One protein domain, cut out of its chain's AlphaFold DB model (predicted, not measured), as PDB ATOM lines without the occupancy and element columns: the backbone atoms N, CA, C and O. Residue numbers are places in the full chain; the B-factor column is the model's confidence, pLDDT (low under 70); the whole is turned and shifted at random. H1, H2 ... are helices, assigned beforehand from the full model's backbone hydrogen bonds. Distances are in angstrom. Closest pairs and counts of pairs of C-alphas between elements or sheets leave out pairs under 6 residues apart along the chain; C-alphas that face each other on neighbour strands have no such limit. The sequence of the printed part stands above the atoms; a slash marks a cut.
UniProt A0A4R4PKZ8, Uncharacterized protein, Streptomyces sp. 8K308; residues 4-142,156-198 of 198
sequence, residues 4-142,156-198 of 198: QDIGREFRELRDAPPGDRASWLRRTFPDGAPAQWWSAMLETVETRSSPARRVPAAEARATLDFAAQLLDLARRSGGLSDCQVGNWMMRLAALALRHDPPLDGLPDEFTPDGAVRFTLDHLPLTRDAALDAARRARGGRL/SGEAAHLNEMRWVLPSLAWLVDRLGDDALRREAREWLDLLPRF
ATOM      1  N   GLN A   4     -36.252 -33.450  -2.236       65.75
ATOM      2  CA  GLN A   4     -36.419 -34.309  -1.062       65.75
ATOM      3  C   GLN A   4     -35.872 -33.669   0.225       65.75
ATOM      4  O   GLN A   4     -36.432 -33.908   1.299       65.75
ATOM      5  N   ASP A   5     -34.842 -32.822   0.127       86.12
ATOM      6  CA  ASP A   5     -34.251 -32.126   1.275       86.12
ATOM      7  C   ASP A   5     -35.165 -31.000   1.775       86.12
ATOM      8  O   ASP A   5     -35.488 -30.960   2.963       86.12
ATOM      9  N   ILE A   6     -35.698 -30.171   0.865       93.06
ATOM     10  CA  ILE A   6     -36.620 -29.072   1.211       93.06
ATOM     11  C   ILE A   6     -37.889 -29.601   1.880       93.06
ATOM     12  O   ILE A   6     -38.346 -29.061   2.886       93.06
ATOM     13  N   GLY A   7     -38.457 -30.699   1.372       93.31
ATOM     14  CA  GLY A   7     -39.658 -31.291   1.960       93.31
ATOM     15  C   GLY A   7     -39.456 -31.796   3.396       93.31
ATOM     16  O   GLY A   7     -40.402 -31.757   4.190       93.31
ATOM     17  N   ARG A   8     -38.250 -32.279   3.731       95.19
ATOM     18  CA  ARG A   8     -37.868 -32.675   5.097       95.19
ATOM     19  C   ARG A   8     -37.684 -31.443   5.979       95.19
ATOM     20  O   ARG A   8     -38.343 -31.358   7.011       95.19
ATOM     21  N   GLU A   9     -36.864 -30.494   5.543       95.88
ATOM     22  CA  GLU A   9     -36.550 -29.261   6.279       95.88
ATOM     23  C   GLU A   9     -37.802 -28.428   6.570       95.88
ATOM     24  O   GLU A   9     -37.969 -27.919   7.676       95.88
ATOM     25  N   PHE A  10     -38.740 -28.373   5.621       96.62
ATOM     26  CA  PHE A  10     -40.051 -27.761   5.817       96.62
ATOM     27  C   PHE A  10     -40.809 -28.367   6.997       96.62
ATOM     28  O   PHE A  10     -41.349 -27.630   7.820       96.62
ATOM     29  N   ARG A  11     -40.877 -29.703   7.082       95.62
ATOM     30  CA  ARG A  11     -41.575 -30.382   8.184       95.62
ATOM     31  C   ARG A  11     -40.863 -30.133   9.504       95.62
ATOM     32  O   ARG A  11     -41.500 -29.696  10.449       95.62
ATOM     33  N   GLU A  12     -39.548 -30.330   9.536       96.50
ATOM     34  CA  GLU A  12     -38.750 -30.137  10.750       96.50
ATOM     35  C   GLU A  12     -38.888 -28.717  11.313       96.50
ATOM     36  O   GLU A  12     -39.098 -28.551  12.515       96.50
ATOM     37  N   LEU A  13     -38.826 -27.693  10.458       96.56
ATOM     38  CA  LEU A  13     -38.976 -26.306  10.891       96.56
ATOM     39  C   LEU A  13     -40.421 -25.959  11.282       96.56
ATOM     40  O   LEU A  13     -40.634 -25.197  12.227       96.56
ATOM     41  N   ARG A  14     -41.419 -26.501  10.574       96.00
ATOM     42  CA  ARG A  14     -42.838 -26.296  10.902       96.00
ATOM     43  C   ARG A  14     -43.196 -26.904  12.255       96.00
ATOM     44  O   ARG A  14     -43.880 -26.244  13.038       96.00
ATOM     45  N   ASP A  15     -42.717 -28.116  12.512       95.25
ATOM     46  CA  ASP A  15     -43.018 -28.894  13.715       95.25
ATOM     47  C   ASP A  15     -42.212 -28.414  14.935       95.25
ATOM     48  O   ASP A  15     -42.586 -28.684  16.076       95.25
ATOM     49  N   ALA A  16     -41.130 -27.657  14.719       95.38
ATOM     50  CA  ALA A  16     -40.403 -26.998  15.797       95.38
ATOM     51  C   ALA A  16     -41.286 -25.949  16.515       95.38
ATOM     52  O   ALA A  16     -41.993 -25.178  15.844       95.38
ATOM     53  N   PRO A  17     -41.208 -25.850  17.862       94.12
ATOM     54  CA  PRO A  17     -41.898 -24.809  18.619       94.12
ATOM     55  C   PRO A  17     -41.566 -23.411  18.074       94.12
ATOM     56  O   PRO A  17     -40.402 -23.164  17.752       94.12
ATOM     57  N   PRO A  18     -42.527 -22.464  18.005       91.12
ATOM     58  CA  PRO A  18     -42.291 -21.127  17.451       91.12
ATOM     59  C   PRO A  18     -41.037 -20.423  17.994       91.12
ATOM     60  O   PRO A  18     -40.267 -19.857  17.220       91.12
ATOM     61  N   GLY A  19     -40.783 -20.526  19.306       92.00
ATOM     62  CA  GLY A  19     -39.604 -19.942  19.958       92.00
ATOM     63  C   GLY A  19     -38.265 -20.583  19.567       92.00
ATOM     64  O   GLY A  19     -37.224 -19.936  19.668       92.00
ATOM     65  N   ASP A  20     -38.284 -21.812  19.052       95.69
ATOM     66  CA  ASP A  20     -37.082 -22.590  18.735       95.69
ATOM     67  C   ASP A  20     -36.687 -22.509  17.257       95.69
ATOM     68  O   ASP A  20     -35.568 -22.878  16.894       95.69
ATOM     69  N   ARG A  21     -37.561 -21.989  16.388       95.75
ATOM     70  CA  ARG A  21     -37.347 -21.950  14.931       95.75
ATOM     71  C   ARG A  21     -36.098 -21.176  14.521       95.75
ATOM     72  O   ARG A  21     -35.349 -21.631  13.662       95.75
ATOM     73  N   ALA A  22     -35.811 -20.052  15.178       95.00
ATOM     74  CA  ALA A  22     -34.583 -19.293  14.931       95.00
ATOM     75  C   ALA A  22     -33.320 -20.084  15.322       95.00
ATOM     76  O   ALA A  22     -32.298 -20.016  14.640       95.00
ATOM     77  N   SER A  23     -33.382 -20.850  16.415       95.44
ATOM     78  CA  SER A  23     -32.279 -21.712  16.857       95.44
ATOM     79  C   SER A  23     -32.102 -22.920  15.941       95.44
ATOM     80  O   SER A  23     -30.966 -23.275  15.632       95.44
ATOM     81  N   TRP A  24     -33.201 -23.511  15.463       96.44
ATOM     82  CA  TRP A  24     -33.164 -24.539  14.424       96.44
ATOM     83  C   TRP A  24     -32.447 -24.005  13.182       96.44
ATOM     84  O   TRP A  24     -31.485 -24.618  12.730       96.44
ATOM     85  N   LEU A  25     -32.830 -22.814  12.713       95.44
ATOM     86  CA  LEU A  25     -32.263 -22.203  11.515       95.44
ATOM     87  C   LEU A  25     -30.751 -21.975  11.637       95.44
ATOM     88  O   LEU A  25     -30.009 -22.350  10.737       95.44
ATOM     89  N   ARG A  26     -30.284 -21.433  12.771       95.25
ATOM     90  CA  ARG A  26     -28.848 -21.223  13.036       95.25
ATOM     91  C   ARG A  26     -28.047 -22.522  13.099       95.25
ATOM     92  O   ARG A  26     -26.874 -22.527  12.753       95.25
ATOM     93  N   ARG A  27     -28.652 -23.614  13.571       95.81
ATOM     94  CA  ARG A  27     -27.989 -24.924  13.628       95.81
ATOM     95  C   ARG A  27     -27.900 -25.567  12.246       95.81
ATOM     96  O   ARG A  27     -26.882 -26.178  11.941       95.81
ATOM     97  N   THR A  28     -28.952 -25.446  11.440       94.94
ATOM     98  CA  THR A  28     -29.005 -26.008  10.083       94.94
ATOM     99  C   THR A  28     -28.160 -25.191   9.103       94.94
ATOM    100  O   THR A  28     -27.474 -25.758   8.259       94.94
ATOM    101  N   PHE A  29     -28.164 -23.864   9.249       94.44
ATOM    102  CA  PHE A  29     -27.452 -22.914   8.395       94.44
ATOM    103  C   PHE A  29     -26.588 -21.970   9.247       94.44
ATOM    104  O   PHE A  29     -26.980 -20.823   9.482       94.44
ATOM    105  N   PRO A  30     -25.417 -22.427   9.730       92.56
ATOM    106  CA  PRO A  30     -24.548 -21.615  10.587       92.56
ATOM    107  C   PRO A  30     -24.066 -20.332   9.899       92.56
ATOM    108  O   PRO A  30     -23.946 -19.302  10.556       92.56
ATOM    109  N   ASP A  31     -23.888 -20.373   8.575       91.94
ATOM    110  CA  ASP A  31     -23.464 -19.233   7.752       91.94
ATOM    111  C   ASP A  31     -24.646 -18.435   7.162       91.94
ATOM    112  O   ASP A  31     -24.462 -17.560   6.316       91.94
ATOM    113  N   GLY A  32     -25.871 -18.731   7.604       91.69
ATOM    114  CA  GLY A  32     -27.102 -18.150   7.077       91.69
ATOM    115  C   GLY A  32     -27.728 -18.983   5.957       91.69
ATOM    116  O   GLY A  32     -27.054 -19.584   5.120       91.69
ATOM    117  N   ALA A  33     -29.061 -19.043   5.957       93.81
ATOM    118  CA  ALA A  33     -29.804 -19.785   4.948       93.81
ATOM    119  C   ALA A  33     -29.779 -19.031   3.603       93.81
ATOM    120  O   ALA A  33     -30.073 -17.831   3.575       93.81
ATOM    121  N   PRO A  34     -29.457 -19.704   2.482       91.75
ATOM    122  CA  PRO A  34     -29.357 -19.048   1.185       91.75
ATOM    123  C   PRO A  34     -30.734 -18.584   0.685       91.75
ATOM    124  O   PRO A  34     -31.748 -19.232   0.936       91.75
ATOM    125  N   ALA A  35     -30.784 -17.499  -0.093       88.69
ATOM    126  CA  ALA A  35     -32.034 -16.943  -0.632       88.69
ATOM    127  C   ALA A  35     -32.888 -17.982  -1.391       88.69
ATOM    128  O   ALA A  35     -34.112 -17.983  -1.291       88.69
ATOM    129  N   GLN A  36     -32.248 -18.907  -2.114       91.19
ATOM    130  CA  GLN A  36     -32.933 -19.984  -2.836       91.19
ATOM    131  C   GLN A  36     -33.652 -20.955  -1.894       91.19
ATOM    132  O   GLN A  36     -34.693 -21.493  -2.257       91.19
ATOM    133  N   TRP A  37     -33.114 -21.171  -0.692       95.81
ATOM    134  CA  TRP A  37     -33.757 -22.002   0.321       95.81
ATOM    135  C   TRP A  37     -35.030 -21.334   0.848       95.81
ATOM    136  O   TRP A  37     -36.076 -21.974   0.898       95.81
ATOM    137  N   TRP A  38     -34.982 -20.028   1.135       96.31
ATOM    138  CA  TRP A  38     -36.171 -19.267   1.535       96.31
ATOM    139  C   TRP A  38     -37.271 -19.312   0.478       96.31
ATOM    140  O   TRP A  38     -38.419 -19.611   0.806       96.31
ATOM    141  N   SER A  39     -36.917 -19.086  -0.792       93.94
ATOM    142  CA  SER A  39     -37.866 -19.212  -1.903       93.94
ATOM    143  C   SER A  39     -38.464 -20.615  -1.977       93.94
ATOM    144  O   SER A  39     -39.683 -20.736  -2.014       93.94
ATOM    145  N   ALA A  40     -37.651 -21.673  -1.905       96.06
ATOM    146  CA  ALA A  40     -38.143 -23.052  -1.969       96.06
ATOM    147  C   ALA A  40     -39.088 -23.408  -0.801       96.06
ATOM    148  O   ALA A  40     -40.084 -24.119  -0.972       96.06
ATOM    149  N   MET A  41     -38.818 -22.884   0.397       97.81
ATOM    150  CA  MET A  41     -39.689 -23.057   1.562       97.81
ATOM    151  C   MET A  41     -41.039 -22.352   1.368       97.81
ATOM    152  O   MET A  41     -42.082 -22.932   1.676       97.81
ATOM    153  N   LEU A  42     -41.044 -21.141   0.807       97.50
ATOM    154  CA  LEU A  42     -42.263 -20.373   0.524       97.50
ATOM    155  C   LEU A  42     -43.055 -20.932  -0.671       97.50
ATOM    156  O   LEU A  42     -44.282 -20.980  -0.628       97.50
ATOM    157  N   GLU A  43     -42.385 -21.473  -1.686       97.06
ATOM    158  CA  GLU A  43     -43.021 -22.249  -2.761       97.06
ATOM    159  C   GLU A  43     -43.678 -23.526  -2.213       97.06
ATOM    160  O   GLU A  43     -44.773 -23.917  -2.636       97.06
ATOM    161  N   THR A  44     -43.055 -24.157  -1.212       96.62
ATOM    162  CA  THR A  44     -43.642 -25.297  -0.496       96.62
ATOM    163  C   THR A  44     -44.879 -24.879   0.303       96.62
ATOM    164  O   THR A  44     -45.880 -25.601   0.270       96.62
ATOM    165  N   VAL A  45     -44.854 -23.719   0.976       97.12
ATOM    166  CA  VAL A  45     -46.038 -23.121   1.629       97.12
ATOM    167  C   VAL A  45     -47.162 -22.928   0.618       97.12
ATOM    168  O   VAL A  45     -48.271 -23.412   0.848       97.12
ATOM    169  N   GLU A  46     -46.890 -22.235  -0.489       96.44
ATOM    170  CA  GLU A  46     -47.885 -21.943  -1.523       96.44
ATOM    171  C   GLU A  46     -48.497 -23.236  -2.058       96.44
ATOM    172  O   GLU A  46     -49.718 -23.391  -2.103       96.44
ATOM    173  N   THR A  47     -47.644 -24.202  -2.395       95.12
ATOM    174  CA  THR A  47     -48.073 -25.503  -2.897       95.12
ATOM    175  C   THR A  47     -48.978 -26.207  -1.889       95.12
ATOM    176  O   THR A  47     -50.036 -26.703  -2.269       95.12
ATOM    177  N   ARG A  48     -48.595 -26.258  -0.607       94.31
ATOM    178  CA  ARG A  48     -49.363 -26.938   0.452       94.31
ATOM    179  C   ARG A  48     -50.633 -26.199   0.868       94.31
ATOM    180  O   ARG A  48     -51.539 -26.844   1.375       94.31
ATOM    181  N   SER A  49     -50.714 -24.895   0.627       93.12
ATOM    182  CA  SER A  49     -51.887 -24.066   0.951       93.12
ATOM    183  C   SER A  49     -52.817 -23.863  -0.246       93.12
ATOM    184  O   SER A  49     -53.834 -23.181  -0.131       93.12
ATOM    185  N   SER A  50     -52.471 -24.415  -1.412       93.06
ATOM    186  CA  SER A  50     -53.212 -24.183  -2.646       93.06
ATOM    187  C   SER A  50     -54.590 -24.856  -2.627       93.06
ATOM    188  O   SER A  50     -54.672 -26.065  -2.373       93.06
ATOM    189  N   PRO A  51     -55.670 -24.136  -2.993       89.31
ATOM    190  CA  PRO A  51     -57.010 -24.718  -3.080       89.31
ATOM    191  C   PRO A  51     -57.080 -25.858  -4.111       89.31
ATOM    192  O   PRO A  51     -57.857 -26.800  -3.953       89.31
ATOM    193  N   ALA A  52     -56.200 -25.857  -5.121       91.19
ATOM    194  CA  ALA A  52     -56.123 -26.920  -6.125       91.19
ATOM    195  C   ALA A  52     -55.751 -28.293  -5.532       91.19
ATOM    196  O   ALA A  52     -56.070 -29.324  -6.123       91.19
ATOM    197  N   ARG A  53     -55.103 -28.329  -4.357       88.62
ATOM    198  CA  ARG A  53     -54.734 -29.578  -3.675       88.62
ATOM    199  C   ARG A  53     -55.844 -30.168  -2.808       88.62
ATOM    200  O   ARG A  53     -55.643 -31.257  -2.277       88.62
ATOM    201  N   ARG A  54     -56.990 -29.485  -2.673       86.56
ATOM    202  CA  ARG A  54     -58.120 -29.903  -1.820       86.56
ATOM    203  C   ARG A  54     -57.704 -30.205  -0.373       86.56
ATOM    204  O   ARG A  54     -58.229 -31.124   0.251       86.56
ATOM    205  N   VAL A  55     -56.737 -29.448   0.142       88.31
ATOM    206  CA  VAL A  55     -56.344 -29.518   1.554       88.31
ATOM    207  C   VAL A  55     -57.466 -28.963   2.439       88.31
ATOM    208  O   VAL A  55     -58.144 -28.019   2.026       88.31
ATOM    209  N   PRO A  56     -57.686 -29.507   3.649       92.06
ATOM    210  CA  PRO A  56     -58.640 -28.932   4.592       92.06
ATOM    211  C   PRO A  56     -58.305 -27.469   4.911       92.06
ATOM    212  O   PRO A  56     -57.138 -27.130   5.112       92.06
ATOM    213  N   ALA A  57     -59.323 -26.611   5.038       91.12
ATOM    214  CA  ALA A  57     -59.139 -25.182   5.319       91.12
ATOM    215  C   ALA A  57     -58.295 -24.925   6.582       91.12
ATOM    216  O   ALA A  57     -57.418 -24.064   6.582       91.12
ATOM    217  N   ALA A  58     -58.488 -25.732   7.632       92.50
ATOM    218  CA  ALA A  58     -57.691 -25.660   8.856       92.50
ATOM    219  C   ALA A  58     -56.197 -25.962   8.620       92.50
ATOM    220  O   ALA A  58     -55.335 -25.330   9.227       92.50
ATOM    221  N   GLU A  59     -55.872 -26.893   7.718       93.81
ATOM    222  CA  GLU A  59     -54.484 -27.213   7.371       93.81
ATOM    223  C   GLU A  59     -53.851 -26.110   6.514       93.81
ATOM    224  O   GLU A  59     -52.690 -25.752   6.735       93.81
ATOM    225  N   ALA A  60     -54.611 -25.545   5.571       94.06
ATOM    226  CA  ALA A  60     -54.169 -24.404   4.778       94.06
ATOM    227  C   ALA A  60     -53.892 -23.190   5.677       94.06
ATOM    228  O   ALA A  60     -52.817 -22.601   5.591       94.06
ATOM    229  N   ARG A  61     -54.798 -22.889   6.616       94.44
ATOM    230  CA  ARG A  61     -54.619 -21.829   7.616       94.44
ATOM    231  C   ARG A  61     -53.378 -22.053   8.473       94.44
ATOM    232  O   ARG A  61     -52.521 -21.186   8.510       94.44
ATOM    233  N   ALA A  62     -53.206 -23.244   9.046       94.25
ATOM    234  CA  ALA A  62     -52.010 -23.565   9.829       94.25
ATOM    235  C   ALA A  62     -50.709 -23.469   9.005       94.25
ATOM    236  O   ALA A  62     -49.635 -23.211   9.550       94.25
ATOM    237  N   THR A  63     -50.782 -23.701   7.692       96.06
ATOM    238  CA  THR A  63     -49.635 -23.545   6.788       96.06
ATOM    239  C   THR A  63     -49.336 -22.071   6.509       96.06
ATOM    240  O   THR A  63     -48.167 -21.690   6.484       96.06
ATOM    241  N   LEU A  64     -50.362 -21.234   6.363       95.88
ATOM    242  CA  LEU A  64     -50.206 -19.784   6.267       95.88
ATOM    243  C   LEU A  64     -49.701 -19.190   7.591       95.88
ATOM    244  O   LEU A  64     -48.733 -18.444   7.573       95.88
ATOM    245  N   ASP A  65     -50.210 -19.608   8.750       95.56
ATOM    246  CA  ASP A  65     -49.689 -19.180  10.062       95.56
ATOM    247  C   ASP A  65     -48.193 -19.499  10.226       95.56
ATOM    248  O   ASP A  65     -47.424 -18.733  10.817       95.56
ATOM    249  N   PHE A  66     -47.756 -20.641   9.688       96.62
ATOM    250  CA  PHE A  66     -46.338 -20.976   9.598       96.62
ATOM    251  C   PHE A  66     -45.588 -20.035   8.645       96.62
ATOM    252  O   PHE A  66     -44.492 -19.582   8.973       96.62
ATOM    253  N   ALA A  67     -46.174 -19.704   7.497       97.69
ATOM    254  CA  ALA A  67     -45.582 -18.802   6.517       97.69
ATOM    255  C   ALA A  67     -45.347 -17.388   7.061       97.69
ATOM    256  O   ALA A  67     -44.302 -16.814   6.772       97.69
ATOM    257  N   ALA A  68     -46.259 -16.843   7.875       96.75
ATOM    258  CA  ALA A  68     -46.064 -15.534   8.514       96.75
ATOM    259  C   ALA A  68     -44.792 -15.536   9.373       96.75
ATOM    260  O   ALA A  68     -43.936 -14.661   9.259       96.75
ATOM    261  N   GLN A  69     -44.618 -16.592  10.170       96.19
ATOM    262  CA  GLN A  69     -43.430 -16.772  11.004       96.19
ATOM    263  C   GLN A  69     -42.169 -16.995  10.163       96.19
ATOM    264  O   GLN A  69     -41.102 -16.491  10.504       96.19
ATOM    265  N   LEU A  70     -42.279 -17.731   9.054       97.06
ATOM    266  CA  LEU A  70     -41.170 -17.952   8.131       97.06
ATOM    267  C   LEU A  70     -40.717 -16.644   7.462       97.06
ATOM    268  O   LEU A  70     -39.517 -16.413   7.348       97.06
ATOM    269  N   LEU A  71     -41.655 -15.784   7.058       97.50
ATOM    270  CA  LEU A  71     -41.366 -14.477   6.465       97.50
ATOM    271  C   LEU A  71     -40.739 -13.511   7.477       97.50
ATOM    272  O   LEU A  71     -39.759 -12.847   7.144       97.50
ATOM    273  N   ASP A  72     -41.235 -13.472   8.717       96.06
ATOM    274  CA  ASP A  72     -40.608 -12.680   9.783       96.06
ATOM    275  C   ASP A  72     -39.181 -13.168  10.086       96.06
ATOM    276  O   ASP A  72     -38.266 -12.351  10.208       96.06
ATOM    277  N   LEU A  73     -38.953 -14.488  10.119       95.88
ATOM    278  CA  LEU A  73     -37.611 -15.059  10.261       95.88
ATOM    279  C   LEU A  73     -36.701 -14.670   9.095       95.88
ATOM    280  O   LEU A  73     -35.594 -14.193   9.344       95.88
ATOM    281  N   ALA A  74     -37.169 -14.828   7.852       96.44
ATOM    282  CA  ALA A  74     -36.413 -14.476   6.653       96.44
ATOM    283  C   ALA A  74     -36.003 -13.000   6.663       96.44
ATOM    284  O   ALA A  74     -34.859 -12.675   6.353       96.44
ATOM    285  N   ARG A  75     -36.913 -12.116   7.077       95.12
ATOM    286  CA  ARG A  75     -36.656 -10.681   7.206       95.12
ATOM    287  C   ARG A  75     -35.607 -10.387   8.276       95.12
ATOM    288  O   ARG A  75     -34.595  -9.748   8.002       95.12
ATOM    289  N   ARG A  76     -35.803 -10.898   9.498       94.44
ATOM    290  CA  ARG A  76     -34.897 -10.649  10.637       94.44
ATOM    291  C   ARG A  76     -33.502 -11.226  10.435       94.44
ATOM    292  O   ARG A  76     -32.545 -10.688  10.981       94.44
ATOM    293  N   SER A  77     -33.380 -12.321   9.687       91.88
ATOM    294  CA  SER A  77     -32.090 -12.941   9.386       91.88
ATOM    295  C   SER A  77     -31.420 -12.384   8.127       91.88
ATOM    296  O   SER A  77     -30.366 -12.893   7.755       91.88
ATOM    297  N   GLY A  78     -32.032 -11.417   7.429       91.69
ATOM    298  CA  GLY A  78     -31.539 -10.913   6.140       91.69
ATOM    299  C   GLY A  78     -31.572 -11.953   5.011       91.69
ATOM    300  O   GLY A  78     -30.827 -11.844   4.042       91.69
ATOM    301  N   GLY A  79     -32.402 -12.989   5.152       92.12
ATOM    302  CA  GLY A  79     -32.565 -14.065   4.175       92.12
ATOM    303  C   GLY A  79     -33.330 -13.644   2.919       92.12
ATOM    304  O   GLY A  79     -33.068 -14.166   1.835       92.12
ATOM    305  N   LEU A  80     -34.245 -12.685   3.075       93.75
ATOM    306  CA  LEU A  80     -34.983 -12.015   2.007       93.75
ATOM    307  C   LEU A  80     -34.991 -10.508   2.272       93.75
ATOM    308  O   LEU A  80     -34.979 -10.081   3.427       93.75
ATOM    309  N   SER A  81     -35.035  -9.710   1.207       92.19
ATOM    310  CA  SER A  81     -35.295  -8.272   1.327       92.19
ATOM    311  C   SER A  81     -36.746  -8.013   1.745       92.19
ATOM    312  O   SER A  81     -37.631  -8.843   1.510       92.19
ATOM    313  N   ASP A  82     -37.029  -6.827   2.286       94.62
ATOM    314  CA  ASP A  82     -38.404  -6.451   2.630       94.62
ATOM    315  C   ASP A  82     -39.326  -6.445   1.399       94.62
ATOM    316  O   ASP A  82     -40.470  -6.887   1.469       94.62
ATOM    317  N   CYS A  83     -38.815  -6.044   0.232       92.44
ATOM    318  CA  CYS A  83     -39.582  -6.061  -1.011       92.44
ATOM    319  C   CYS A  83     -39.948  -7.501  -1.432       92.44
ATOM    320  O   CYS A  83     -41.089  -7.781  -1.807       92.44
ATOM    321  N   GLN A  84     -39.015  -8.453  -1.301       93.56
ATOM    322  CA  GLN A  84     -39.288  -9.876  -1.538       93.56
ATOM    323  C   GLN A  84     -40.286 -10.449  -0.528       93.56
ATOM    324  O   GLN A  84     -41.158 -11.231  -0.914       93.56
ATOM    325  N   VAL A  85     -40.179 -10.058   0.743       96.75
ATOM    326  CA  VAL A  85     -41.143 -10.431   1.787       96.75
ATOM    327  C   VAL A  85     -42.539  -9.917   1.429       96.75
ATOM    328  O   VAL A  85     -43.483 -10.708   1.418       96.75
ATOM    329  N   GLY A  86     -42.667  -8.647   1.036       96.88
ATOM    330  CA  GLY A  86     -43.931  -8.051   0.598       96.88
ATOM    331  C   GLY A  86     -44.540  -8.769  -0.608       96.88
ATOM    332  O   GLY A  86     -45.726  -9.100  -0.612       96.88
ATOM    333  N   ASN A  87     -43.720  -9.139  -1.597       95.94
ATOM    334  CA  ASN A  87     -44.179  -9.941  -2.732       95.94
ATOM    335  C   ASN A  87     -44.769 -11.293  -2.308       95.94
ATOM    336  O   ASN A  87     -45.827 -11.694  -2.797       95.94
ATOM    337  N   TRP A  88     -44.101 -11.995  -1.390       97.56
ATOM    338  CA  TRP A  88     -44.603 -13.260  -0.861       97.56
ATOM    339  C   TRP A  88     -45.884 -13.084  -0.049       97.56
ATOM    340  O   TRP A  88     -46.810 -13.878  -0.222       97.56
ATOM    341  N   MET A  89     -45.985 -12.030   0.764       98.00
ATOM    342  CA  MET A  89     -47.221 -11.682   1.471       98.00
ATOM    343  C   MET A  89     -48.376 -11.470   0.492       98.00
ATOM    344  O   MET A  89     -49.419 -12.108   0.634       98.00
ATOM    345  N   MET A  90     -48.178 -10.667  -0.559       97.88
ATOM    346  CA  MET A  90     -49.215 -10.425  -1.568       97.88
ATOM    347  C   MET A  90     -49.620 -11.705  -2.303       97.88
ATOM    348  O   MET A  90     -50.805 -11.948  -2.537       97.88
ATOM    349  N   ARG A  91     -48.647 -12.555  -2.648       97.00
ATOM    350  CA  ARG A  91     -48.901 -13.834  -3.319       97.00
ATOM    351  C   ARG A  91     -49.727 -14.781  -2.448       97.00
ATOM    352  O   ARG A  91     -50.684 -15.379  -2.939       97.00
ATOM    353  N   LEU A  92     -49.391 -14.897  -1.163       97.31
ATOM    354  CA  LEU A  92     -50.097 -15.761  -0.214       97.31
ATOM    355  C   LEU A  92     -51.473 -15.198   0.178       97.31
ATOM    356  O   LEU A  92     -52.428 -15.967   0.268       97.31
ATOM    357  N   ALA A  93     -51.620 -13.877   0.300       97.19
ATOM    358  CA  ALA A  93     -52.919 -13.225   0.469       97.19
ATOM    359  C   ALA A  93     -53.832 -13.474  -0.745       97.19
ATOM    360  O   ALA A  93     -54.994 -13.861  -0.606       97.19
ATOM    361  N   ALA A  94     -53.294 -13.344  -1.963       96.44
ATOM    362  CA  ALA A  94     -54.039 -13.650  -3.181       96.44
ATOM    363  C   ALA A  94     -54.420 -15.137  -3.259       96.44
ATOM    364  O   ALA A  94     -55.490 -15.470  -3.764       96.44
ATOM    365  N   LEU A  95     -53.570 -16.036  -2.750       95.25
ATOM    366  CA  LEU A  95     -53.868 -17.464  -2.651       95.25
ATOM    367  C   LEU A  95     -55.008 -17.745  -1.664       95.25
ATOM    368  O   LEU A  95     -55.917 -18.503  -1.997       95.25
ATOM    369  N   ALA A  96     -54.988 -17.120  -0.487       95.25
ATOM    370  CA  ALA A  96     -56.035 -17.251   0.523       95.25
ATOM    371  C   ALA A  96     -57.422 -16.852  -0.009       95.25
ATOM    372  O   ALA A  96     -58.411 -17.538   0.252       95.25
ATOM    373  N   LEU A  97     -57.480 -15.798  -0.830       95.19
ATOM    374  CA  LEU A  97     -58.705 -15.329  -1.482       95.19
ATOM    375  C   LEU A  97     -59.265 -16.275  -2.556       95.19
ATOM    376  O   LEU A  97     -60.390 -16.063  -3.008       95.19
ATOM    377  N   ARG A  98     -58.485 -17.263  -3.016       94.31
ATOM    378  CA  ARG A  98     -58.904 -18.243  -4.036       94.31
ATOM    379  C   ARG A  98     -59.561 -19.490  -3.443       94.31
ATOM    380  O   ARG A  98     -60.028 -20.327  -4.210       94.31
ATOM    381  N   HIS A  99     -59.550 -19.651  -2.120       92.56
ATOM    382  CA  HIS A  99     -60.340 -20.694  -1.460       92.56
ATOM    383  C   HIS A  99     -61.836 -20.375  -1.567       92.56
ATOM    384  O   HIS A  99     -62.213 -19.211  -1.699       92.56
ATOM    385  N   ASP A 100     -62.671 -21.413  -1.528       89.69
ATOM    386  CA  ASP A 100     -64.130 -21.292  -1.567       89.69
ATOM    387  C   ASP A 100     -64.759 -22.044  -0.375       89.69
ATOM    388  O   ASP A 100     -64.778 -23.281  -0.379       89.69
ATOM    389  N   PRO A 101     -65.225 -21.332   0.672       90.62
ATOM    390  CA  PRO A 101     -65.149 -19.876   0.842       90.62
ATOM    391  C   PRO A 101     -63.701 -19.378   1.059       90.62
ATOM    392  O   PRO A 101     -62.832 -20.176   1.427       90.62
ATOM    393  N   PRO A 102     -63.423 -18.069   0.869       92.38
ATOM    394  CA  PRO A 102     -62.129 -17.483   1.214       92.38
ATOM    395  C   PRO A 102     -61.739 -17.790   2.663       92.38
ATOM    396  O   PRO A 102     -62.597 -17.793   3.546       92.38
ATOM    397  N   LEU A 103     -60.448 -18.034   2.906       92.31
ATOM    398  CA  LEU A 103     -59.963 -18.347   4.253       92.31
ATOM    399  C   LEU A 103     -60.134 -17.146   5.195       92.31
ATOM    400  O   LEU A 103     -59.788 -16.018   4.841       92.31
ATOM    401  N   ASP A 104     -60.618 -17.411   6.406       89.38
ATOM    402  CA  ASP A 104     -60.820 -16.432   7.470       89.38
ATOM    403  C   ASP A 104     -59.804 -16.594   8.617       89.38
ATOM    404  O   ASP A 104     -59.063 -17.577   8.715       89.38
ATOM    405  N   GLY A 105     -59.735 -15.580   9.488       88.88
ATOM    406  CA  GLY A 105     -58.871 -15.592  10.673       88.88
ATOM    407  C   GLY A 105     -57.373 -15.726  10.373       88.88
ATOM    408  O   GLY A 105     -56.631 -16.268  11.196       88.88
ATOM    409  N   LEU A 106     -56.938 -15.294   9.191       92.19
ATOM    410  CA  LEU A 106     -55.530 -15.278   8.816       92.19
ATOM    411  C   LEU A 106     -54.761 -14.197   9.590       92.19
ATOM    412  O   LEU A 106     -55.373 -13.220  10.025       92.19
ATOM    413  N   PRO A 107     -53.431 -14.346   9.730       91.69
ATOM    414  CA  PRO A 107     -52.558 -13.267  10.172       91.69
ATOM    415  C   PRO A 107     -52.750 -12.010   9.315       91.69
ATOM    416  O   PRO A 107     -53.009 -12.114   8.109       91.69
ATOM    417  N   ASP A 108     -52.598 -10.833   9.925       91.81
ATOM    418  CA  ASP A 108     -52.815  -9.540   9.262       91.81
ATOM    419  C   ASP A 108     -51.959  -9.398   7.995       91.81
ATOM    420  O   ASP A 108     -52.415  -8.837   6.996       91.81
ATOM    421  N   GLU A 109     -50.759  -9.984   7.987       92.06
ATOM    422  CA  GLU A 109     -49.818 -10.006   6.863       92.06
ATOM    423  C   GLU A 109     -50.376 -10.685   5.603       92.06
ATOM    424  O   GLU A 109     -49.890 -10.427   4.502       92.06
ATOM    425  N   PHE A 110     -51.391 -11.543   5.741       95.12
ATOM    426  CA  PHE A 110     -52.050 -12.222   4.619       95.12
ATOM    427  C   PHE A 110     -53.459 -11.708   4.335       95.12
ATOM    428  O   PHE A 110     -54.181 -12.287   3.519       95.12
ATOM    429  N   THR A 111     -53.842 -10.591   4.950       95.69
ATOM    430  CA  THR A 111     -54.976  -9.797   4.474       95.69
ATOM    431  C   THR A 111     -54.550  -8.960   3.260       95.69
ATOM    432  O   THR A 111     -53.376  -8.591   3.156       95.69
ATOM    433  N   PRO A 112     -55.469  -8.620   2.332       97.00
ATOM    434  CA  PRO A 112     -55.137  -7.753   1.200       97.00
ATOM    435  C   PRO A 112     -54.525  -6.415   1.637       97.00
ATOM    436  O   PRO A 112     -53.486  -6.019   1.110       97.00
ATOM    437  N   ASP A 113     -55.128  -5.764   2.635       97.62
ATOM    438  CA  ASP A 113     -54.660  -4.475   3.151       97.62
ATOM    439  C   ASP A 113     -53.295  -4.596   3.833       97.62
ATOM    440  O   ASP A 113     -52.414  -3.781   3.574       97.62
ATOM    441  N   GLY A 114     -53.088  -5.616   4.671       97.12
ATOM    442  CA  GLY A 114     -51.814  -5.825   5.360       97.12
ATOM    443  C   GLY A 114     -50.661  -6.104   4.397       97.12
ATOM    444  O   GLY A 114     -49.618  -5.456   4.489       97.12
ATOM    445  N   ALA A 115     -50.863  -6.995   3.422       97.88
ATOM    446  CA  ALA A 115     -49.842  -7.351   2.439       97.88
ATOM    447  C   ALA A 115     -49.451  -6.172   1.530       97.88
ATOM    448  O   ALA A 115     -48.265  -5.950   1.261       97.88
ATOM    449  N   VAL A 116     -50.441  -5.407   1.052       98.19
ATOM    450  CA  VAL A 116     -50.186  -4.238   0.199       98.19
ATOM    451  C   VAL A 116     -49.545  -3.111   1.001       98.19
ATOM    452  O   VAL A 116     -48.547  -2.562   0.541       98.19
ATOM    453  N   ARG A 117     -50.043  -2.809   2.206       98.19
ATOM    454  CA  ARG A 117     -49.456  -1.779   3.077       98.19
ATOM    455  C   ARG A 117     -47.998  -2.085   3.391       98.19
ATOM    456  O   ARG A 117     -47.144  -1.250   3.125       98.19
ATOM    457  N   PHE A 118     -47.705  -3.309   3.837       97.75
ATOM    458  CA  PHE A 118     -46.330  -3.731   4.095       97.75
ATOM    459  C   PHE A 118     -45.441  -3.529   2.863       97.75
ATOM    460  O   PHE A 118     -44.348  -2.981   2.977       97.75
ATOM    461  N   THR A 119     -45.915  -3.943   1.685       97.56
ATOM    462  CA  THR A 119     -45.148  -3.818   0.441       97.56
ATOM    463  C   THR A 119     -44.839  -2.361   0.109       97.56
ATOM    464  O   THR A 119     -43.687  -2.054  -0.186       97.56
ATOM    465  N   LEU A 120     -45.842  -1.478   0.141       97.19
ATOM    466  CA  LEU A 120     -45.673  -0.063  -0.206       97.19
ATOM    467  C   LEU A 120     -44.767   0.671   0.793       97.19
ATOM    468  O   LEU A 120     -43.889   1.420   0.363       97.19
ATOM    469  N   ASP A 121     -44.907   0.379   2.089       97.00
ATOM    470  CA  ASP A 121     -44.081   0.956   3.158       97.00
ATOM    471  C   ASP A 121     -42.594   0.574   3.039       97.00
ATOM    472  O   ASP A 121     -41.727   1.286   3.546       97.00
ATOM    473  N   HIS A 122     -42.286  -0.539   2.362       96.38
ATOM    474  CA  HIS A 122     -40.931  -1.083   2.242       96.38
ATOM    475  C   HIS A 122     -40.394  -1.093   0.804       96.38
ATOM    476  O   HIS A 122     -39.443  -1.818   0.490       96.38
ATOM    477  N   LEU A 123     -40.969  -0.289  -0.096       95.19
ATOM    478  CA  LEU A 123     -40.383  -0.116  -1.422       95.19
ATOM    479  C   LEU A 123     -39.001   0.548  -1.304       95.19
ATOM    480  O   LEU A 123     -38.858   1.576  -0.640       95.19
ATOM    481  N   PRO A 124     -37.972   0.016  -1.985       93.50
ATOM    482  CA  PRO A 124     -36.604   0.505  -1.830       93.50
ATOM    483  C   PRO A 124     -36.356   1.871  -2.491       93.50
ATOM    484  O   PRO A 124     -35.296   2.464  -2.287       93.50
ATOM    485  N   LEU A 125     -37.297   2.372  -3.300       93.94
ATOM    486  CA  LEU A 125     -37.259   3.708  -3.896       93.94
ATOM    487  C   LEU A 125     -38.628   4.375  -3.765       93.94
ATOM    488  O   LEU A 125     -39.668   3.744  -3.947       93.94
ATOM    489  N   THR A 126     -38.617   5.690  -3.549       94.44
ATOM    490  CA  THR A 126     -39.811   6.525  -3.718       94.44
ATOM    491  C   THR A 126     -40.227   6.573  -5.193       94.44
ATOM    492  O   THR A 126     -39.445   6.230  -6.083       94.44
ATOM    493  N   ARG A 127     -41.449   7.036  -5.487       94.19
ATOM    494  CA  ARG A 127     -41.950   7.144  -6.873       94.19
ATOM    495  C   ARG A 127     -41.041   7.981  -7.769       94.19
ATOM    496  O   ARG A 127     -40.706   7.548  -8.870       94.19
ATOM    497  N   ASP A 128     -40.619   9.144  -7.282       93.88
ATOM    498  CA  ASP A 128     -39.751  10.047  -8.040       93.88
ATOM    499  C   ASP A 128     -38.379   9.413  -8.290       93.88
ATOM    500  O   ASP A 128     -37.904   9.391  -9.427       93.88
ATOM    501  N   ALA A 129     -37.789   8.787  -7.264       93.25
ATOM    502  CA  ALA A 129     -36.511   8.095  -7.394       93.25
ATOM    503  C   ALA A 129     -36.593   6.895  -8.355       93.25
ATOM    504  O   ALA A 129     -35.691   6.698  -9.170       93.25
ATOM    505  N   ALA A 130     -37.686   6.124  -8.322       92.81
ATOM    506  CA  ALA A 130     -37.924   5.016  -9.245       92.81
ATOM    507  C   ALA A 130     -38.054   5.501 -10.699       92.81
ATOM    508  O   ALA A 130     -37.450   4.921 -11.605       92.81
ATOM    509  N   LEU A 131     -38.782   6.599 -10.935       92.88
ATOM    510  CA  LEU A 131     -38.914   7.201 -12.264       92.88
ATOM    511  C   LEU A 131     -37.580   7.733 -12.795       92.88
ATOM    512  O   LEU A 131     -37.255   7.519 -13.966       92.88
ATOM    513  N   ASP A 132     -36.792   8.393 -11.952       91.25
ATOM    514  CA  ASP A 132     -35.481   8.908 -12.336       91.25
ATOM    515  C   ASP A 132     -34.463   7.790 -12.569       91.25
ATOM    516  O   ASP A 132     -33.696   7.846 -13.539       91.25
ATOM    517  N   ALA A 133     -34.485   6.733 -11.753       88.50
ATOM    518  CA  ALA A 133     -33.707   5.523 -11.991       88.50
ATOM    519  C   ALA A 133     -34.098   4.876 -13.330       88.50
ATOM    520  O   ALA A 133     -33.223   4.578 -14.142       88.50
ATOM    521  N   ALA A 134     -35.395   4.744 -13.632       87.62
ATOM    522  CA  ALA A 134     -35.879   4.181 -14.895       87.62
ATOM    523  C   ALA A 134     -35.522   5.042 -16.121       87.62
ATOM    524  O   ALA A 134     -35.210   4.521 -17.197       87.62
ATOM    525  N   ARG A 135     -35.528   6.376 -15.990       88.25
ATOM    526  CA  ARG A 135     -35.038   7.294 -17.036       88.25
ATOM    527  C   ARG A 135     -33.541   7.104 -17.281       88.25
ATOM    528  O   ARG A 135     -33.126   6.971 -18.433       88.25
ATOM    529  N   ARG A 136     -32.732   7.039 -16.216       84.12
ATOM    530  CA  ARG A 136     -31.285   6.781 -16.319       84.12
ATOM    531  C   ARG A 136     -30.989   5.400 -16.902       84.12
ATOM    532  O   ARG A 136     -30.088   5.296 -17.732       84.12
ATOM    533  N   ALA A 137     -31.778   4.381 -16.550       81.81
ATOM    534  CA  ALA A 137     -31.693   3.030 -17.108       81.81
ATOM    535  C   ALA A 137     -31.825   3.048 -18.633       81.81
ATOM    536  O   ALA A 137     -30.957   2.545 -19.343       81.81
ATOM    537  N   ARG A 138     -32.890   3.690 -19.131       81.31
ATOM    538  CA  ARG A 138     -33.181   3.809 -20.568       81.31
ATOM    539  C   ARG A 138     -32.113   4.594 -21.326       81.31
ATOM    540  O   ARG A 138     -31.839   4.284 -22.476       81.31
ATOM    541  N   GLY A 139     -31.488   5.574 -20.676       76.31
ATOM    542  CA  GLY A 139     -30.358   6.319 -21.231       76.31
ATOM    543  C   GLY A 139     -29.009   5.591 -21.173       76.31
ATOM    544  O   GLY A 139     -28.005   6.205 -21.526       76.31
ATOM    545  N   GLY A 140     -28.951   4.345 -20.680       68.25
ATOM    546  CA  GLY A 140     -27.707   3.582 -20.510       68.25
ATOM    547  C   GLY A 140     -26.807   4.074 -19.368       68.25
ATOM    548  O   GLY A 140     -25.636   3.720 -19.314       68.25
ATOM    549  N   ARG A 141     -27.333   4.904 -18.456       59.84
ATOM    550  CA  ARG A 141     -26.566   5.632 -17.423       59.84
ATOM    551  C   ARG A 141     -26.611   5.006 -16.028       59.84
ATOM    552  O   ARG A 141     -26.131   5.617 -15.082       59.84
ATOM    553  N   LEU A 142     -27.217   3.829 -15.874       59.41
ATOM    554  CA  LEU A 142     -27.175   3.078 -14.608       59.41
ATOM    555  C   LEU A 142     -25.892   2.248 -14.444       59.41
ATOM    556  O   LEU A 142     -25.696   1.637 -13.401       59.41
ATOM    557  N   SER A 156     -26.109  -3.507  -8.732       65.88
ATOM    558  CA  SER A 156     -25.920  -2.916  -7.407       65.88
ATOM    559  C   SER A 156     -26.643  -1.565  -7.313       65.88
ATOM    560  O   SER A 156     -27.031  -0.970  -8.324       65.88
ATOM    561  N   GLY A 157     -26.873  -1.093  -6.084       80.94
ATOM    562  CA  GLY A 157     -27.477   0.216  -5.822       80.94
ATOM    563  C   GLY A 157     -28.871   0.392  -6.436       80.94
ATOM    564  O   GLY A 157     -29.695  -0.522  -6.439       80.94
ATOM    565  N   GLU A 158     -29.142   1.575  -6.987       83.19
ATOM    566  CA  GLU A 158     -30.466   1.945  -7.512       83.19
ATOM    567  C   GLU A 158     -30.950   1.044  -8.659       83.19
ATOM    568  O   GLU A 158     -32.152   0.827  -8.803       83.19
ATOM    569  N   ALA A 159     -30.038   0.483  -9.459       82.31
ATOM    570  CA  ALA A 159     -30.396  -0.461 -10.517       82.31
ATOM    571  C   ALA A 159     -30.930  -1.787  -9.946       82.31
ATOM    572  O   ALA A 159     -31.833  -2.392 -10.529       82.31
ATOM    573  N   ALA A 160     -30.394  -2.223  -8.802       83.88
ATOM    574  CA  ALA A 160     -30.873  -3.393  -8.070       83.88
ATOM    575  C   ALA A 160     -32.290  -3.150  -7.547       83.88
ATOM    576  O   ALA A 160     -33.193  -3.940  -7.818       83.88
ATOM    577  N   HIS A 161     -32.481  -2.013  -6.872       89.44
ATOM    578  CA  HIS A 161     -33.753  -1.615  -6.276       89.44
ATOM    579  C   HIS A 161     -34.851  -1.440  -7.330       89.44
ATOM    580  O   HIS A 161     -35.962  -1.933  -7.156       89.44
ATOM    581  N   LEU A 162     -34.539  -0.800  -8.464       90.31
ATOM    582  CA  LEU A 162     -35.493  -0.653  -9.562       90.31
ATOM    583  C   LEU A 162     -35.899  -2.014 -10.139       90.31
ATOM    584  O   LEU A 162     -37.080  -2.247 -10.393       90.31
ATOM    585  N   ASN A 163     -34.940  -2.921 -10.345       87.56
ATOM    586  CA  ASN A 163     -35.256  -4.266 -10.821       87.56
ATOM    587  C   ASN A 163     -36.132  -5.022  -9.826       87.56
ATOM    588  O   ASN A 163     -37.093  -5.661 -10.236       87.56
ATOM    589  N   GLU A 164     -35.837  -4.924  -8.537       88.81
ATOM    590  CA  GLU A 164     -36.649  -5.533  -7.494       88.81
ATOM    591  C   GLU A 164     -38.089  -4.999  -7.501       88.81
ATOM    592  O   GLU A 164     -39.035  -5.781  -7.558       88.81
ATOM    593  N   MET A 165     -38.276  -3.680  -7.587       92.75
ATOM    594  CA  MET A 165     -39.607  -3.073  -7.712       92.75
ATOM    595  C   MET A 165     -40.353  -3.531  -8.971       92.75
ATOM    596  O   MET A 165     -41.550  -3.805  -8.896       92.75
ATOM    597  N   ARG A 166     -39.670  -3.675 -10.119       90.88
ATOM    598  CA  ARG A 166     -40.276  -4.204 -11.360       90.88
ATOM    599  C   ARG A 166     -40.808  -5.632 -11.197       90.88
ATOM    600  O   ARG A 166     -41.770  -5.986 -11.872       90.88
ATOM    601  N   TRP A 167     -40.203  -6.439 -10.325       87.81
ATOM    602  CA  TRP A 167     -40.680  -7.791 -10.024       87.81
ATOM    603  C   TRP A 167     -41.878  -7.803  -9.073       87.81
ATOM    604  O   TRP A 167     -42.754  -8.650  -9.224       87.81
ATOM    605  N   VAL A 168     -41.923  -6.887  -8.103       93.56
ATOM    606  CA  VAL A 168     -42.901  -6.923  -7.003       93.56
ATOM    607  C   VAL A 168     -44.166  -6.124  -7.297       93.56
ATOM    608  O   VAL A 168     -45.268  -6.591  -7.027       93.56
ATOM    609  N   LEU A 169     -44.040  -4.932  -7.879       95.38
ATOM    610  CA  LEU A 169     -45.176  -4.033  -8.091       95.38
ATOM    611  C   LEU A 169     -46.296  -4.606  -8.978       95.38
ATOM    612  O   LEU A 169     -47.457  -4.339  -8.670       95.38
ATOM    613  N   PRO A 170     -46.036  -5.425 -10.019       95.56
ATOM    614  CA  PRO A 170     -47.114  -6.070 -10.770       95.56
ATOM    615  C   PRO A 170     -48.037  -6.944  -9.907       95.56
ATOM    616  O   PRO A 170     -49.219  -7.081 -10.225       95.56
ATOM    617  N   SER A 171     -47.537  -7.497  -8.796       95.38
ATOM    618  CA  SER A 171     -48.317  -8.319  -7.863       95.38
ATOM    619  C   SER A 171     -49.412  -7.526  -7.135       95.38
ATOM    620  O   SER A 171     -50.395  -8.123  -6.694       95.38
ATOM    621  N   LEU A 172     -49.318  -6.188  -7.073       97.06
ATOM    622  CA  LEU A 172     -50.379  -5.327  -6.526       97.06
ATOM    623  C   LEU A 172     -51.716  -5.541  -7.253       97.06
ATOM    624  O   LEU A 172     -52.779  -5.494  -6.633       97.06
ATOM    625  N   ALA A 173     -51.676  -5.841  -8.557       96.75
ATOM    626  CA  ALA A 173     -52.872  -6.067  -9.367       96.75
ATOM    627  C   ALA A 173     -53.703  -7.275  -8.898       96.75
ATOM    628  O   ALA A 173     -54.890  -7.357  -9.199       96.75
ATOM    629  N   TRP A 174     -53.115  -8.207  -8.140       96.75
ATOM    630  CA  TRP A 174     -53.846  -9.356  -7.597       96.75
ATOM    631  C   TRP A 174     -54.778  -8.985  -6.443       96.75
ATOM    632  O   TRP A 174     -55.725  -9.722  -6.170       96.75
ATOM    633  N   LEU A 175     -54.498  -7.875  -5.754       97.75
ATOM    634  CA  LEU A 175     -55.146  -7.509  -4.495       97.75
ATOM    635  C   LEU A 175     -55.825  -6.144  -4.526       97.75
ATOM    636  O   LEU A 175     -56.697  -5.913  -3.698       97.75
ATOM    637  N   VAL A 176     -55.468  -5.259  -5.460       97.50
ATOM    638  CA  VAL A 176     -55.917  -3.856  -5.462       97.50
ATOM    639  C   VAL A 176     -57.440  -3.695  -5.383       97.50
ATOM    640  O   VAL A 176     -57.938  -2.859  -4.634       97.50
ATOM    641  N   ASP A 177     -58.201  -4.548  -6.070       96.88
ATOM    642  CA  ASP A 177     -59.672  -4.502  -6.059       96.88
ATOM    643  C   ASP A 177     -60.300  -5.200  -4.838       96.88
ATOM    644  O   ASP A 177     -61.520  -5.257  -4.702       96.88
ATOM    645  N   ARG A 178     -59.472  -5.742  -3.943       96.44
ATOM    646  CA  ARG A 178     -59.858  -6.413  -2.690       96.44
ATOM    647  C   ARG A 178     -59.471  -5.612  -1.448       96.44
ATOM    648  O   ARG A 178     -59.743  -6.070  -0.344       96.44
ATOM    649  N   LEU A 179     -58.846  -4.449  -1.629       97.50
ATOM    650  CA  LEU A 179     -58.447  -3.569  -0.534       97.50
ATOM    651  C   LEU A 179     -59.668  -2.920   0.114       97.50
ATOM    652  O   LEU A 179     -60.556  -2.458  -0.603       97.50
ATOM    653  N   GLY A 180     -59.708  -2.871   1.443       96.19
ATOM    654  CA  GLY A 180     -60.743  -2.178   2.215       96.19
ATOM    655  C   GLY A 180     -60.444  -0.689   2.401       96.19
ATOM    656  O   GLY A 180     -61.365   0.123   2.466       96.19
ATOM    657  N   ASP A 181     -59.161  -0.328   2.430       97.44
ATOM    658  CA  ASP A 181     -58.667   1.040   2.601       97.44
ATOM    659  C   ASP A 181     -58.598   1.793   1.255       97.44
ATOM    660  O   ASP A 181     -57.812   1.460   0.364       97.44
ATOM    661  N   ASP A 182     -59.421   2.836   1.100       97.94
ATOM    662  CA  ASP A 182     -59.500   3.637  -0.130       97.94
ATOM    663  C   ASP A 182     -58.232   4.447  -0.427       97.94
ATOM    664  O   ASP A 182     -57.919   4.689  -1.601       97.94
ATOM    665  N   ALA A 183     -57.508   4.887   0.605       97.94
ATOM    666  CA  ALA A 183     -56.256   5.612   0.421       97.94
ATOM    667  C   ALA A 183     -55.177   4.651  -0.084       97.94
ATOM    668  O   ALA A 183     -54.549   4.924  -1.109       97.94
ATOM    669  N   LEU A 184     -55.061   3.483   0.555       98.19
ATOM    670  CA  LEU A 184     -54.143   2.424   0.139       98.19
ATOM    671  C   LEU A 184     -54.452   1.929  -1.281       98.19
ATOM    672  O   LEU A 184     -53.551   1.745  -2.098       98.19
ATOM    673  N   ARG A 185     -55.739   1.774  -1.614       98.50
ATOM    674  CA  ARG A 185     -56.183   1.393  -2.962       98.50
ATOM    675  C   ARG A 185     -55.743   2.396  -4.017       98.50
ATOM    676  O   ARG A 185     -55.276   1.997  -5.084       98.50
ATOM    677  N   ARG A 186     -55.895   3.692  -3.741       98.06
ATOM    678  CA  ARG A 186     -55.440   4.752  -4.647       98.06
ATOM    679  C   ARG A 186     -53.929   4.710  -4.815       98.06
ATOM    680  O   ARG A 186     -53.453   4.731  -5.944       98.06
ATOM    681  N   GLU A 187     -53.201   4.579  -3.713       98.00
ATOM    682  CA  GLU A 187     -51.745   4.525  -3.721       98.00
ATOM    683  C   GLU A 187     -51.213   3.344  -4.551       98.00
ATOM    684  O   GLU A 187     -50.321   3.516  -5.387       98.00
ATOM    685  N   ALA A 188     -51.808   2.159  -4.378       97.81
ATOM    686  CA  ALA A 188     -51.476   0.963  -5.144       97.81
ATOM    687  C   ALA A 188     -51.767   1.134  -6.644       97.81
ATOM    688  O   ALA A 188     -50.944   0.749  -7.476       97.81
ATOM    689  N   ARG A 189     -52.905   1.745  -7.011       97.94
ATOM    690  CA  ARG A 189     -53.234   2.044  -8.419       97.94
ATOM    691  C   ARG A 189     -52.250   3.025  -9.042       97.94
ATOM    692  O   ARG A 189     -51.768   2.771 -10.138       97.94
ATOM    693  N   GLU A 190     -51.885   4.081  -8.322       97.12
ATOM    694  CA  GLU A 190     -50.870   5.032  -8.781       97.12
ATOM    695  C   GLU A 190     -49.532   4.333  -9.058       97.12
ATOM    696  O   GLU A 190     -48.891   4.623 -10.062       97.12
ATOM    697  N   TRP A 191     -49.112   3.385  -8.215       97.25
ATOM    698  CA  TRP A 191     -47.911   2.585  -8.478       97.25
ATOM    699  C   TRP A 191     -48.048   1.684  -9.711       97.25
ATOM    700  O   TRP A 191     -47.112   1.608 -10.511       97.25
ATOM    701  N   LEU A 192     -49.201   1.037  -9.898       96.44
ATOM    702  CA  LEU A 192     -49.486   0.223 -11.084       96.44
ATOM    703  C   LEU A 192     -49.450   1.059 -12.376       96.44
ATOM    704  O   LEU A 192     -48.874   0.618 -13.370       96.44
ATOM    705  N   ASP A 193     -49.970   2.286 -12.349       96.06
ATOM    706  CA  ASP A 193     -49.968   3.208 -13.494       96.06
ATOM    707  C   ASP A 193     -48.552   3.662 -13.901       96.06
ATOM    708  O   ASP A 193     -48.320   4.081 -15.043       96.06
ATOM    709  N   LEU A 194     -47.577   3.572 -12.988       93.25
ATOM    710  CA  LEU A 194     -46.175   3.880 -13.274       93.25
ATOM    711  C   LEU A 194     -45.417   2.715 -13.920       93.25
ATOM    712  O   LEU A 194     -44.395   2.971 -14.559       93.25
ATOM    713  N   LEU A 195     -45.912   1.473 -13.834       89.19
ATOM    714  CA  LEU A 195     -45.223   0.284 -14.359       89.19
ATOM    715  C   LEU A 195     -44.776   0.400 -15.826       89.19
ATOM    716  O   LEU A 195     -43.631   0.050 -16.103       89.19
ATOM    717  N   PRO A 196     -45.574   0.941 -16.774       88.50
ATOM    718  CA  PRO A 196     -45.134   1.096 -18.166       88.50
ATOM    719  C   PRO A 196     -43.942   2.049 -18.345       88.50
ATOM    720  O   PRO A 196     -43.368   2.145 -19.431       88.50
ATOM    721  N   ARG A 197     -43.606   2.825 -17.309       84.62
ATOM    722  CA  ARG A 197     -42.511   3.800 -17.305       84.62
ATOM    723  C   ARG A 197     -41.256   3.258 -16.631       84.62
ATOM    724  O   ARG A 197     -40.241   3.961 -16.688       84.62
ATOM    725  N   PHE A 198     -41.338   2.094 -15.991       82.81
ATOM    726  CA  PHE A 198     -40.213   1.454 -15.330       82.81
ATOM    727  C   PHE A 198     -39.373   0.659 -16.298       82.81
ATOM    728  O   PHE A 198     -39.877   0.006 -17.230       82.81
TER     729      PHE A 198
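This is residues 4 to 142 and 156 to 198 of the 198 residues of an uncharacterized protein of Streptomyces sp. 8K308 (UniProt A0A4R4PKZ8). Five helices, H3, H4, H5, H6 and H8, make an up-and-down bundle with H5 in its middle, H3 and H4 on one side of it and H6 and H8 on the other. At one end of the longest axis H1 crosses H3, with H2 next to H1; at the other end H7 and H9 pack on H8 at steep tilts. The printed part has 182 residues with nine named helices, H1 to H9 in chain order, and no named strand: the class is all helix. It is compact, with a radius of gyration of the C-alphas of 17.4 A and spans of 50 by 42 by 26 A.

Start at H1, residues 4 to 15, and H2, residues 18 to 28, a hairpin that only just touches, with 3 pairs of C-alphas within 8 A, the closest Leu 13 and Arg 21 at 6.2 A. With residues 6 to 10 alone H1 touches H3, residues 35 to 49, only just about perpendicular at 72 degrees; the closest C-alphas are Phe 10 and Met 41, 6.4 A. H3 forms a hairpin with H4, residues 57 to 76, closest at C-alphas 49 and 60, 4.5 A. The hub is H5, residues 82 to 96, which touches H3 (C-alphas 46 and 92, 6.7 A), H4 (71 and 85, 6.2 A), H6, residues 112 to 121 (86 and 119, 4.4 A), and H8, residues 157 to 174 (87 and 168, 5.4 A), each at a shallow tilt; it forms hairpins with H4 and H6. H7, residues 127 to 138, touches residues 158 to 162 of H8 at a steep 65 degrees, closest at C-alphas 130 and 162, 6.2 A. H9, residues 182 to 197, touches H8 at a steep 57 degrees, closest at C-alphas 172 and 188, 6.5 A. Every O i to N i+4 pair is within hydrogen-bond range in H3, H5, H6 and H7; H1 has 7 of 8, H2 5 of 7, H4 15 of 16, H8 9 of 14 and H9 9 of 12.

Find C-alpha 4 at (-36.419, -34.309, -1.062), where H1 begins. H4 runs 28.8 A from C-alpha 57 at (-59.139, -25.182, 5.319); H8 runs 28.1 A, and H9 24.2 A to C-alpha 197 at (-42.511, 3.800, -17.305).

Pro 56 and Gly 139 have the C-alphas farthest apart, 52.1 A. Residues 143 to 155 are not printed; C-alphas 142 and 156 are 9.5 A apart. The link from H5 to H6 is long. Residues 4, 140 to 142 and 156 have pLDDT under 70.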